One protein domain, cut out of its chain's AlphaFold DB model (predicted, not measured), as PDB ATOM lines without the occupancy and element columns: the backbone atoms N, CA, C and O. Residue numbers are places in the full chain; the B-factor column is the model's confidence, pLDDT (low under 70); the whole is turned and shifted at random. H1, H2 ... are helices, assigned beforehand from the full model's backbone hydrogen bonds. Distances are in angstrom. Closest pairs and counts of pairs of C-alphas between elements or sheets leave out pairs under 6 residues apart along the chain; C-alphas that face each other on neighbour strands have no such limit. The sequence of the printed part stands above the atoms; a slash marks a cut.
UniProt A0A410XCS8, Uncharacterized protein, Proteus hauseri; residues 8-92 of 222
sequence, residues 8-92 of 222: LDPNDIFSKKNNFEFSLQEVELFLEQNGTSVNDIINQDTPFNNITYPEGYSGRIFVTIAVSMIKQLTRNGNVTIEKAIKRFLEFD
ATOM      1  N   LEU A   8      29.656 -44.754  41.854       74.25
ATOM      2  CA  LEU A   8      29.712 -43.977  43.092       74.25
ATOM      3  C   LEU A   8      28.313 -43.534  43.498       74.25
ATOM      4  O   LEU A   8      27.434 -43.406  42.644       74.25
ATOM      5  N   ASP A   9      28.145 -43.236  44.787       70.25
ATOM      6  CA  ASP A   9      26.953 -42.544  45.260       70.25
ATOM      7  C   ASP A   9      26.743 -41.280  44.398       70.25
ATOM      8  O   ASP A   9      27.652 -40.444  44.297       70.25
ATOM      9  N   PRO A  10      25.577 -41.132  43.748       65.62
ATOM     10  CA  PRO A  10      25.229 -39.920  43.023       65.62
ATOM     11  C   PRO A  10      25.486 -38.644  43.837       65.62
ATOM     12  O   PRO A  10      25.983 -37.667  43.286       65.62
ATOM     13  N   ASN A  11      25.247 -38.641  45.148       65.12
ATOM     14  CA  ASN A  11      25.507 -37.482  46.004       65.12
ATOM     15  C   ASN A  11      26.986 -37.056  45.993       65.12
ATOM     16  O   ASN A  11      27.281 -35.859  45.919       65.12
ATOM     17  N   ASP A  12      27.914 -38.018  45.984       66.50
ATOM     18  CA  ASP A  12      29.358 -37.761  45.901       66.50
ATOM     19  C   ASP A  12      29.769 -37.234  44.519       66.50
ATOM     20  O   ASP A  12      30.695 -36.430  44.397       66.50
ATOM     21  N   ILE A  13      29.084 -37.680  43.463       61.94
ATOM     22  CA  ILE A  13      29.339 -37.253  42.079       61.94
ATOM     23  C   ILE A  13      28.809 -35.836  41.849       61.94
ATOM     24  O   ILE A  13      29.490 -34.987  41.271       61.94
ATOM     25  N   PHE A  14      27.585 -35.563  42.299       61.16
ATOM     26  CA  PHE A  14      26.849 -34.368  41.910       61.16
ATOM     27  C   PHE A  14      27.187 -33.129  42.737       61.16
ATOM     28  O   PHE A  14      26.756 -32.051  42.334       61.16
ATOM     29  N   SER A  15      27.963 -33.249  43.832       52.19
ATOM     30  CA  SER A  15      28.513 -32.167  44.689       52.19
ATOM     31  C   SER A  15      27.555 -31.026  45.089       52.19
ATOM     32  O   SER A  15      27.943 -30.069  45.759       52.19
ATOM     33  N   LYS A  16      26.267 -31.146  44.771       49.53
ATOM     34  CA  LYS A  16      25.182 -30.343  45.297       49.53
ATOM     35  C   LYS A  16      24.658 -31.084  46.510       49.53
ATOM     36  O   LYS A  16      24.125 -32.181  46.375       49.53
ATOM     37  N   LYS A  17      24.744 -30.435  47.673       42.59
ATOM     38  CA  LYS A  17      23.845 -30.656  48.815       42.59
ATOM     39  C   LYS A  17      22.402 -30.342  48.398       42.59
ATOM     40  O   LYS A  17      21.773 -29.426  48.915       42.59
ATOM     41  N   ASN A  18      21.882 -31.047  47.408       46.97
ATOM     42  CA  ASN A  18      20.454 -31.156  47.285       46.97
ATOM     43  C   ASN A  18      20.089 -32.182  48.347       46.97
ATOM     44  O   ASN A  18      20.442 -33.352  48.222       46.97
ATOM     45  N   ASN A  19      19.445 -31.724  49.419       46.97
ATOM     46  CA  ASN A  19      18.705 -32.599  50.317       46.97
ATOM     47  C   ASN A  19      17.564 -33.199  49.489       46.97
ATOM     48  O   ASN A  19      16.436 -32.713  49.513       46.97
ATOM     49  N   PHE A  20      17.885 -34.175  48.643       52.19
ATOM     50  CA  PHE A  20      16.879 -34.983  47.998       52.19
ATOM     51  C   PHE A  20      16.284 -35.833  49.113       52.19
ATOM     52  O   PHE A  20      16.898 -36.798  49.551       52.19
ATOM     53  N   GLU A  21      15.122 -35.447  49.626       55.00
ATOM     54  CA  GLU A  21      14.296 -36.396  50.360       55.00
ATOM     55  C   GLU A  21      13.808 -37.429  49.343       55.00
ATOM     56  O   GLU A  21      13.025 -37.122  48.442       55.00
ATOM     57  N   PHE A  22      14.354 -38.639  49.427       61.94
ATOM     58  CA  PHE A  22      13.956 -39.764  48.591       61.94
ATOM     59  C   PHE A  22      13.047 -40.698  49.389       61.94
ATOM     60  O   PHE A  22      13.425 -41.212  50.441       61.94
ATOM     61  N   SER A  23      11.844 -40.938  48.869       73.75
ATOM     62  CA  SER A  23      10.945 -41.969  49.385       73.75
ATOM     63  C   SER A  23      11.237 -43.290  48.678       73.75
ATOM     64  O   SER A  23      11.049 -43.413  47.467       73.75
ATOM     65  N   LEU A  24      11.684 -44.296  49.435       72.31
ATOM     66  CA  LEU A  24      11.913 -45.653  48.921       72.31
ATOM     67  C   LEU A  24      10.647 -46.241  48.281       72.31
ATOM     68  O   LEU A  24      10.727 -46.848  47.218       72.31
ATOM     69  N   GLN A  25       9.483 -46.000  48.889       80.75
ATOM     70  CA  GLN A  25       8.188 -46.428  48.353       80.75
ATOM     71  C   GLN A  25       7.903 -45.822  46.981       80.75
ATOM     72  O   GLN A  25       7.419 -46.504  46.086       80.75
ATOM     73  N   GLU A  26       8.229 -44.546  46.791       79.38
ATOM     74  CA  GLU A  26       8.013 -43.889  45.507       79.38
ATOM     75  C   GLU A  26       8.926 -44.409  44.392       79.38
ATOM     76  O   GLU A  26       8.537 -44.361  43.224       79.38
ATOM     77  N   VAL A  27      10.141 -44.844  44.736       79.12
ATOM     78  CA  VAL A  27      11.075 -45.455  43.783       79.12
ATOM     79  C   VAL A  27      10.588 -46.837  43.373       79.12
ATOM     80  O   VAL A  27      10.548 -47.116  42.177       79.12
ATOM     81  N   GLU A  28      10.195 -47.675  44.335       83.50
ATOM     82  CA  GLU A  28       9.672 -49.015  44.035       83.50
ATOM     83  C   GLU A  28       8.405 -48.912  43.170       83.50
ATOM     84  O   GLU A  28       8.367 -49.510  42.102       83.50
ATOM     85  N   LEU A  29       7.447 -48.036  43.509       84.44
ATOM     86  CA  LEU A  29       6.249 -47.803  42.683       84.44
ATOM     87  C   LEU A  29       6.581 -47.367  41.247       84.44
ATOM     88  O   LEU A  29       5.932 -47.798  40.295       84.44
ATOM     89  N   PHE A  30       7.577 -46.490  41.072       81.62
ATOM     90  CA  PHE A  30       8.006 -46.061  39.739       81.62
ATOM     91  C   PHE A  30       8.598 -47.225  38.936       81.62
ATOM     92  O   PHE A  30       8.308 -47.354  37.748       81.62
ATOM     93  N   LEU A  31       9.420 -48.069  39.559       83.25
ATOM     94  CA  LEU A  31      10.015 -49.228  38.891       83.25
ATOM     95  C   LEU A  31       8.957 -50.286  38.559       83.25
ATOM     96  O   LEU A  31       8.943 -50.777  37.431       83.25
ATOM     97  N   GLU A  32       8.022 -50.552  39.475       87.38
ATOM     98  CA  GLU A  32       6.915 -51.495  39.275       87.38
ATOM     99  C   GLU A  32       6.046 -51.091  38.078       87.38
ATOM    100  O   GLU A  32       5.737 -51.918  37.220       87.38
ATOM    101  N   GLN A  33       5.725 -49.797  37.948       84.88
ATOM    102  CA  GLN A  33       5.012 -49.250  36.785       84.88
ATOM    103  C   GLN A  33       5.767 -49.441  35.460       84.88
ATOM    104  O   GLN A  33       5.153 -49.398  34.396       84.88
ATOM    105  N   ASN A  34       7.083 -49.657  35.515       81.81
ATOM    106  CA  ASN A  34       7.943 -49.931  34.365       81.81
ATOM    107  C   ASN A  34       8.353 -51.416  34.273       81.81
ATOM    108  O   ASN A  34       9.267 -51.750  33.519       81.81
ATOM    109  N   GLY A  35       7.678 -52.313  35.004       86.12
ATOM    110  CA  GLY A  35       7.858 -53.763  34.898       86.12
ATOM    111  C   GLY A  35       9.144 -54.300  35.529       86.12
ATOM    112  O   GLY A  35       9.646 -55.334  35.092       86.12
ATOM    113  N   THR A  36       9.706 -53.603  36.518       89.81
ATOM    114  CA  THR A  36      10.914 -54.037  37.234       89.81
ATOM    115  C   THR A  36      10.866 -53.617  38.706       89.81
ATOM    116  O   THR A  36       9.914 -52.985  39.152       89.81
ATOM    117  N   SER A  37      11.890 -53.952  39.482       87.25
ATOM    118  CA  SER A  37      12.039 -53.542  40.878       87.25
ATOM    119  C   SER A  37      13.506 -53.301  41.208       87.25
ATOM    120  O   SER A  37      14.410 -53.706  40.469       87.25
ATOM    121  N   VAL A  38      13.784 -52.677  42.356       84.44
ATOM    122  CA  VAL A  38      15.176 -52.548  42.814       84.44
ATOM    123  C   VAL A  38      15.816 -53.929  43.020       84.44
ATOM    124  O   VAL A  38      17.004 -54.104  42.757       84.44
ATOM    125  N   ASN A  39      15.035 -54.921  43.459       86.00
ATOM    126  CA  ASN A  39      15.519 -56.291  43.626       86.00
ATOM    127  C   ASN A  39      15.864 -56.953  42.291       86.00
ATOM    128  O   ASN A  39      16.901 -57.604  42.222       86.00
ATOM    129  N   ASP A  40      15.053 -56.770  41.251       86.25
ATOM    130  CA  ASP A  40      15.335 -57.350  39.931       86.25
ATOM    131  C   ASP A  40      16.615 -56.762  39.331       86.25
ATOM    132  O   ASP A  40      17.413 -57.480  38.737       86.25
ATOM    133  N   ILE A  41      16.847 -55.460  39.539       84.69
ATOM    134  CA  ILE A  41      18.055 -54.771  39.065       84.69
ATOM    135  C   ILE A  41      19.302 -55.270  39.808       84.69
ATOM    136  O   ILE A  41      20.328 -55.537  39.187       84.69
ATOM    137  N   ILE A  42      19.245 -55.377  41.139       82.62
ATOM    138  CA  ILE A  42      20.416 -55.760  41.949       82.62
ATOM    139  C   ILE A  42      20.744 -57.243  41.806       82.62
ATOM    140  O   ILE A  42      21.917 -57.609  41.831       82.62
ATOM    141  N   ASN A  43      19.720 -58.083  41.674       81.25
ATOM    142  CA  ASN A  43      19.871 -59.528  41.551       81.25
ATOM    143  C   ASN A  43      19.845 -59.984  40.089       81.25
ATOM    144  O   ASN A  43      19.590 -61.159  39.825       81.25
ATOM    145  N   GLN A  44      20.088 -59.070  39.143       81.44
ATOM    146  CA  GLN A  44      20.218 -59.432  37.743       81.44
ATOM    147  C   GLN A  44      21.315 -60.488  37.604       81.44
ATOM    148  O   GLN A  44      22.446 -60.283  38.051       81.44
ATOM    149  N   ASP A  45      20.965 -61.616  36.991       77.88
ATOM    150  CA  ASP A  45      21.878 -62.741  36.871       77.88
ATOM    151  C   ASP A  45      23.107 -62.343  36.045       77.88
ATOM    152  O   ASP A  45      23.002 -61.725  34.978       77.88
ATOM    153  N   THR A  46      24.288 -62.673  36.558       75.12
ATOM    154  CA  THR A  46      25.550 -62.404  35.871       75.12
ATOM    155  C   THR A  46      26.366 -63.685  35.825       75.12
ATOM    156  O   THR A  46      26.348 -64.457  36.782       75.12
ATOM    157  N   PRO A  47      27.181 -63.900  34.778       75.00
ATOM    158  CA  PRO A  47      28.057 -65.070  34.722       75.00
ATOM    159  C   PRO A  47      29.159 -65.046  35.802       75.00
ATOM    160  O   PRO A  47      29.945 -65.989  35.907       75.00
ATOM    161  N   PHE A  48      29.267 -63.967  36.586       74.94
ATOM    162  CA  PHE A  48      30.281 -63.799  37.614       74.94
ATOM    163  C   PHE A  48      29.745 -64.194  38.987       74.94
ATOM    164  O   PHE A  48      28.880 -63.539  39.559       74.94
ATOM    165  N   ASN A  49      30.365 -65.213  39.571       76.88
ATOM    166  CA  ASN A  49      30.128 -65.604  40.956       76.88
ATOM    167  C   ASN A  49      31.136 -64.931  41.902       76.88
ATOM    168  O   ASN A  49      32.253 -64.578  41.502       76.88
ATOM    169  N   ASN A  50      30.771 -64.820  43.185       84.25
ATOM    170  CA  ASN A  50      31.632 -64.295  44.255       84.25
ATOM    171  C   ASN A  50      32.194 -62.901  43.921       84.25
ATOM    172  O   ASN A  50      33.413 -62.685  43.871       84.25
ATOM    173  N   ILE A  51      31.294 -61.971  43.605       87.69
ATOM    174  CA  ILE A  51      31.629 -60.562  43.408       87.69
ATOM    175  C   ILE A  51      31.791 -59.915  44.782       87.69
ATOM    176  O   ILE A  51      30.888 -59.989  45.611       87.69
ATOM    177  N   THR A  52      32.931 -59.280  45.024       91.12
ATOM    178  CA  THR A  52      33.163 -58.469  46.219       91.12
ATOM    179  C   THR A  52      33.145 -56.991  45.856       91.12
ATOM    180  O   THR A  52      33.571 -56.599  44.767       91.12
ATOM    181  N   TYR A  53      32.645 -56.170  46.776       90.19
ATOM    182  CA  TYR A  53      32.586 -54.718  46.648       90.19
ATOM    183  C   TYR A  53      33.369 -54.064  47.792       90.19
ATOM    184  O   TYR A  53      33.550 -54.697  48.835       90.19
ATOM    185  N   PRO A  54      33.821 -52.807  47.633       88.50
ATOM    186  CA  PRO A  54      34.459 -52.078  48.719       88.50
ATOM    187  C   PRO A  54      33.498 -51.898  49.895       88.50
ATOM    188  O   PRO A  54      32.288 -51.745  49.701       88.50
ATOM    189  N   GLU A  55      34.045 -51.866  51.107       86.81
ATOM    190  CA  GLU A  55      33.272 -51.612  52.322       86.81
ATOM    191  C   GLU A  55      32.437 -50.324  52.202       86.81
ATOM    192  O   GLU A  55      32.895 -49.307  51.670       86.81
ATOM    193  N   GLY A  56      31.191 -50.387  52.677       83.12
ATOM    194  CA  GLY A  56      30.240 -49.275  52.638       83.12
ATOM    195  C   GLY A  56      29.516 -49.079  51.301       83.12
ATOM    196  O   GLY A  56      28.612 -48.249  51.231       83.12
ATOM    197  N   TYR A  57      29.850 -49.831  50.245       85.56
ATOM    198  CA  TYR A  57      29.080 -49.782  49.002       85.56
ATOM    199  C   TYR A  57      27.729 -50.501  49.134       85.56
ATOM    200  O   TYR A  57      27.650 -51.616  49.643       85.56
ATOM    201  N   SER A  58      26.671 -49.888  48.595       84.00
ATOM    202  CA  SER A  58      25.350 -50.504  48.463       84.00
ATOM    203  C   SER A  58      24.760 -50.209  47.087       84.00
ATOM    204  O   SER A  58      24.404 -49.070  46.778       84.00
ATOM    205  N   GLY A  59      24.613 -51.257  46.269       81.69
ATOM    206  CA  GLY A  59      23.948 -51.163  44.966       81.69
ATOM    207  C   GLY A  59      22.501 -50.682  45.089       81.69
ATOM    208  O   GLY A  59      22.049 -49.887  44.269       81.69
ATOM    209  N   ARG A  60      21.806 -51.064  46.171       83.12
ATOM    210  CA  ARG A  60      20.457 -50.569  46.486       83.12
ATOM    211  C   ARG A  60      20.434 -49.062  46.666       83.12
ATOM    212  O   ARG A  60      19.626 -48.406  46.022       83.12
ATOM    213  N   ILE A  61      21.345 -48.514  47.468       78.50
ATOM    214  CA  ILE A  61      21.438 -47.061  47.675       78.50
ATOM    215  C   ILE A  61      21.711 -46.350  46.345       78.50
ATOM    216  O   ILE A  61      21.011 -45.395  46.011       78.50
ATOM    217  N   PHE A  62      22.660 -46.855  45.548       80.94
ATOM    218  CA  PHE A  62      22.962 -46.298  44.228       80.94
ATOM    219  C   PHE A  62      21.728 -46.262  43.313       80.94
ATOM    220  O   PHE A  62      21.380 -45.198  42.799       80.94
ATOM    221  N   VAL A  63      21.049 -47.404  43.135       81.19
ATOM    222  CA  VAL A  63      19.864 -47.518  42.269       81.19
ATOM    223  C   VAL A  63      18.754 -46.595  42.761       81.19
ATOM    224  O   VAL A  63      18.187 -45.846  41.969       81.19
ATOM    225  N   THR A  64      18.481 -46.582  44.068       76.31
ATOM    226  CA  THR A  64      17.447 -45.727  44.657       76.31
ATOM    227  C   THR A  64      17.699 -44.247  44.380       76.31
ATOM    228  O   THR A  64      16.787 -43.541  43.936       76.31
ATOM    229  N   ILE A  65      18.921 -43.756  44.606       74.25
ATOM    230  CA  ILE A  65      19.243 -42.343  44.380       74.25
ATOM    231  C   ILE A  65      19.209 -42.017  42.882       74.25
ATOM    232  O   ILE A  65      18.607 -41.014  42.495       74.25
ATOM    233  N   ALA A  66      19.779 -42.873  42.027       78.62
ATOM    234  CA  ALA A  66      19.772 -42.668  40.579       78.62
ATOM    235  C   ALA A  66      18.338 -42.559  40.025       78.62
ATOM    236  O   ALA A  66      18.021 -41.616  39.297       78.62
ATOM    237  N   VAL A  67      17.443 -43.466  40.431       79.00
ATOM    238  CA  VAL A  67      16.035 -43.458  40.002       79.00
ATOM    239  C   VAL A  67      15.291 -42.234  40.544       79.00
ATOM    240  O   VAL A  67      14.552 -41.585  39.800       79.00
ATOM    241  N   SER A  68      15.545 -41.844  41.799       76.44
ATOM    242  CA  SER A  68      14.970 -40.631  42.401       76.44
ATOM    243  C   SER A  68      15.355 -39.365  41.625       76.44
ATOM    244  O   SER A  68      14.505 -38.513  41.350       76.44
ATOM    245  N   MET A  69      16.623 -39.257  41.213       74.25
ATOM    246  CA  MET A  69      17.117 -38.135  40.408       74.25
ATOM    247  C   MET A  69      16.482 -38.099  39.016       74.25
ATOM    248  O   MET A  69      16.045 -37.035  38.574       74.25
ATOM    249  N   ILE A  70      16.392 -39.245  38.332       76.94
ATOM    250  CA  ILE A  70      15.740 -39.343  37.017       76.94
ATOM    251  C   ILE A  70      14.278 -38.898  37.126       76.94
ATOM    252  O   ILE A  70      13.860 -38.011  36.382       76.94
ATOM    253  N   LYS A  71      13.528 -39.422  38.105       74.69
ATOM    254  CA  LYS A  71      12.130 -39.037  38.351       74.69
ATOM    255  C   LYS A  71      11.992 -37.527  38.549       74.69
ATOM    256  O   LYS A  71      11.120 -36.900  37.949       74.69
ATOM    257  N   GLN A  72      12.861 -36.913  39.350       73.25
ATOM    258  CA  GLN A  72      12.799 -35.474  39.593       73.25
ATOM    259  C   GLN A  72      13.130 -34.647  38.346       73.25
ATOM    260  O   GLN A  72      12.442 -33.663  38.081       73.25
ATOM    261  N   LEU A  73      14.122 -35.056  37.548       70.62
ATOM    262  CA  LEU A  73      14.427 -34.407  36.268       70.62
ATOM    263  C   LEU A  73      13.239 -34.456  35.300       70.62
ATOM    264  O   LEU A  73      13.104 -33.559  34.470       70.62
ATOM    265  N   THR A  74      12.379 -35.467  35.427       71.69
ATOM    266  CA  THR A  74      11.146 -35.608  34.642       71.69
ATOM    267  C   THR A  74       9.904 -34.967  35.273       71.69
ATOM    268  O   THR A  74       8.860 -34.913  34.619       71.69
ATOM    269  N   ARG A  75       9.976 -34.441  36.514       68.19
ATOM    270  CA  ARG A  75       8.824 -33.761  37.140       68.19
ATOM    271  C   ARG A  75       8.429 -32.564  36.270       68.19
ATOM    272  O   ARG A  75       9.268 -31.747  35.901       68.19
ATOM    273  N   ASN A  76       7.135 -32.485  35.962       64.62
ATOM    274  CA  ASN A  76       6.480 -31.488  35.103       64.62
ATOM    275  C   ASN A  76       6.562 -31.741  33.586       64.62
ATOM    276  O   ASN A  76       6.206 -30.854  32.818       64.62
ATOM    277  N   GLY A  77       7.023 -32.911  33.124       63.38
ATOM    278  CA  GLY A  77       6.941 -33.299  31.702       63.38
ATOM    279  C   GLY A  77       7.870 -32.535  30.744       63.38
ATOM    280  O   GLY A  77       7.900 -32.822  29.552       63.38
ATOM    281  N   ASN A  78       8.679 -31.601  31.252       63.69
ATOM    282  CA  ASN A  78       9.592 -30.774  30.451       63.69
ATOM    283  C   ASN A  78      10.811 -31.542  29.902       63.69
ATOM    284  O   ASN A  78      11.524 -31.058  29.018       63.69
ATOM    285  N   VAL A  79      11.101 -32.723  30.451       72.94
ATOM    286  CA  VAL A  79      12.223 -33.583  30.064       72.94
ATOM    287  C   VAL A  79      11.701 -35.015  30.007       72.94
ATOM    288  O   VAL A  79      11.135 -35.497  30.984       72.94
ATOM    289  N   THR A  80      11.884 -35.696  28.874       78.19
ATOM    290  CA  THR A  80      11.551 -37.123  28.756       78.19
ATOM    291  C   THR A  80      12.481 -37.962  29.636       78.19
ATOM    292  O   THR A  80      13.622 -37.562  29.892       78.19
ATOM    293  N   ILE A  81      12.032 -39.146  30.065       69.69
ATOM    294  CA  ILE A  81      12.859 -40.103  30.826       69.69
ATOM    295  C   ILE A  81      14.175 -40.385  30.088       69.69
ATOM    296  O   ILE A  81      15.245 -40.312  30.682       69.69
ATOM    297  N   GLU A  82      14.118 -40.583  28.771       67.56
ATOM    298  CA  GLU A  82      15.292 -40.804  27.917       67.56
ATOM    299  C   GLU A  82      16.302 -39.654  28.002       67.56
ATOM    300  O   GLU A  82      17.506 -39.875  28.120       67.56
ATOM    301  N   LYS A  83      15.827 -38.403  27.991       69.31
ATOM    302  CA  LYS A  83      16.685 -37.218  28.093       69.31
ATOM    303  C   LYS A  83      17.235 -37.031  29.509       69.31
ATOM    304  O   LYS A  83      18.350 -36.534  29.657       69.31
ATOM    305  N   ALA A  84      16.489 -37.428  30.539       69.75
ATOM    306  CA  ALA A  84      16.950 -37.426  31.926       69.75
ATOM    307  C   ALA A  84      18.032 -38.491  32.167       69.75
ATOM    308  O   ALA A  84      19.081 -38.166  32.719       69.75
ATOM    309  N   ILE A  85      17.828 -39.716  31.670       69.19
ATOM    310  CA  ILE A  85      18.822 -40.799  31.683       69.19
ATOM    311  C   ILE A  85      20.062 -40.374  30.904       69.19
ATOM    312  O   ILE A  85      21.169 -40.462  31.422       69.19
ATOM    313  N   LYS A  86      19.892 -39.845  29.688       66.62
ATOM    314  CA  LYS A  86      21.011 -39.366  28.875       66.62
ATOM    315  C   LYS A  86      21.818 -38.301  29.610       66.62
ATOM    316  O   LYS A  86      23.032 -38.406  29.647       66.62
ATOM    317  N   ARG A  87      21.166 -37.337  30.267       67.94
ATOM    318  CA  ARG A  87      21.859 -36.353  31.110       67.94
ATOM    319  C   ARG A  87      22.593 -37.016  32.272       67.94
ATOM    320  O   ARG A  87      23.761 -36.715  32.466       67.94
ATOM    321  N   PHE A  88      21.947 -37.916  33.015       68.75
ATOM    322  CA  PHE A  88      22.576 -38.651  34.119       68.75
ATOM    323  C   PHE A  88      23.827 -39.418  33.660       68.75
ATOM    324  O   PHE A  88      24.856 -39.351  34.323       68.75
ATOM    325  N   LEU A  89      23.763 -40.071  32.498       64.50
ATOM    326  CA  LEU A  89      24.885 -40.795  31.899       64.50
ATOM    327  C   LEU A  89      25.953 -39.856  31.312       64.50
ATOM    328  O   LEU A  89      27.137 -40.157  31.378       64.50
ATOM    329  N   GLU A  90      25.572 -38.709  30.750       60.25
ATOM    330  CA  GLU A  90      26.508 -37.705  30.222       60.25
ATOM    331  C   GLU A  90      27.248 -36.945  31.333       60.25
ATOM    332  O   GLU A  90      28.360 -36.455  31.112       60.25
ATOM    333  N   PHE A  91      26.671 -36.872  32.536       57.50
ATOM    334  CA  PHE A  91      27.346 -36.354  33.719       57.50
ATOM    335  C   PHE A  91      28.387 -37.364  34.214       57.50
ATOM    336  O   PHE A  91      28.163 -38.163  35.115       57.50
ATOM    337  N   ASP A  92      29.579 -37.258  33.634       63.84
ATOM    338  CA  ASP A  92      30.802 -37.851  34.171       63.84
ATOM    339  C   ASP A  92      30.844 -39.396  34.163       63.84
ATOM    340  O   ASP A  92      31.429 -40.014  35.057       63.84
TER     341      ASP A  92
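Overview. This is residues 8 to 92 of the 222 residues of an uncharacterized protein of Proteus hauseri (UniProt A0A410XCS8). One longer helix, H4, runs through the middle, with H2, H3 and H5 packed on different parts of it and the short H1 near it. From this small body a wide loop sticks out, residues 44 to 56, on the way from H3 to H4. The printed part has 85 residues with five named helices, H1 to H5 in chain order, and no named strand; the class is all helix. It is only just compact, close to loose, with a radius of gyration of the C-alphas of 13.9 A, and spans 42 by 31 by 24 A.

Along the chain. H4, residues 59 to 74, is 22.6 A long, from C-alpha 59 at (23.948, -51.163, 44.966) to C-alpha 74 at (11.146, -35.608, 34.642). H2, residues 24 to 33, measures 14.4 A, and H5, residues 81 to 90, measures 13.9 A, ending at C-alpha 90 (26.508, -37.705, 30.222). H1, residues 10 to 14, and H3, residues 38 to 42, measure 5.9 A and 6.2 A.

Arrangement. H4 is the hub. Its residues 70 to 74 alone touch H5, closest at the C-alphas of Ile 70 and Ala 84, 5.6 A, at a steep tilt of 59 degrees, opposite ways. Its residues 64 to 68 alone touch H2, closest at C-alphas 68 and 27, 6.4 A, only just about perpendicular at 72 degrees. Residues 59 to 64 alone touch H3, closest at C-alphas 59 and 42, 6.5 A. Residues 62 to 66 alone only just touch H1, with 3 pairs of C-alphas within 8 A, the closest being 66 and 10, 6.6 A. H2 and H3 are close but not clearly touching; H1 and H5 are apart. In H1, H2, H3, H4 and H5 every O i to N i+4 pair is within hydrogen-bond range.

Size, cuts and confidence. The C-alphas farthest apart, of Asn 50 and Asn 78, are 42.4 A apart. The printed part has no cut. The link from H3 to H4 is long, 16 residues. Mean pLDDT of the printed part is 74.0; residues 10 to 22, 75 to 78 and 81 to 92 are under 70.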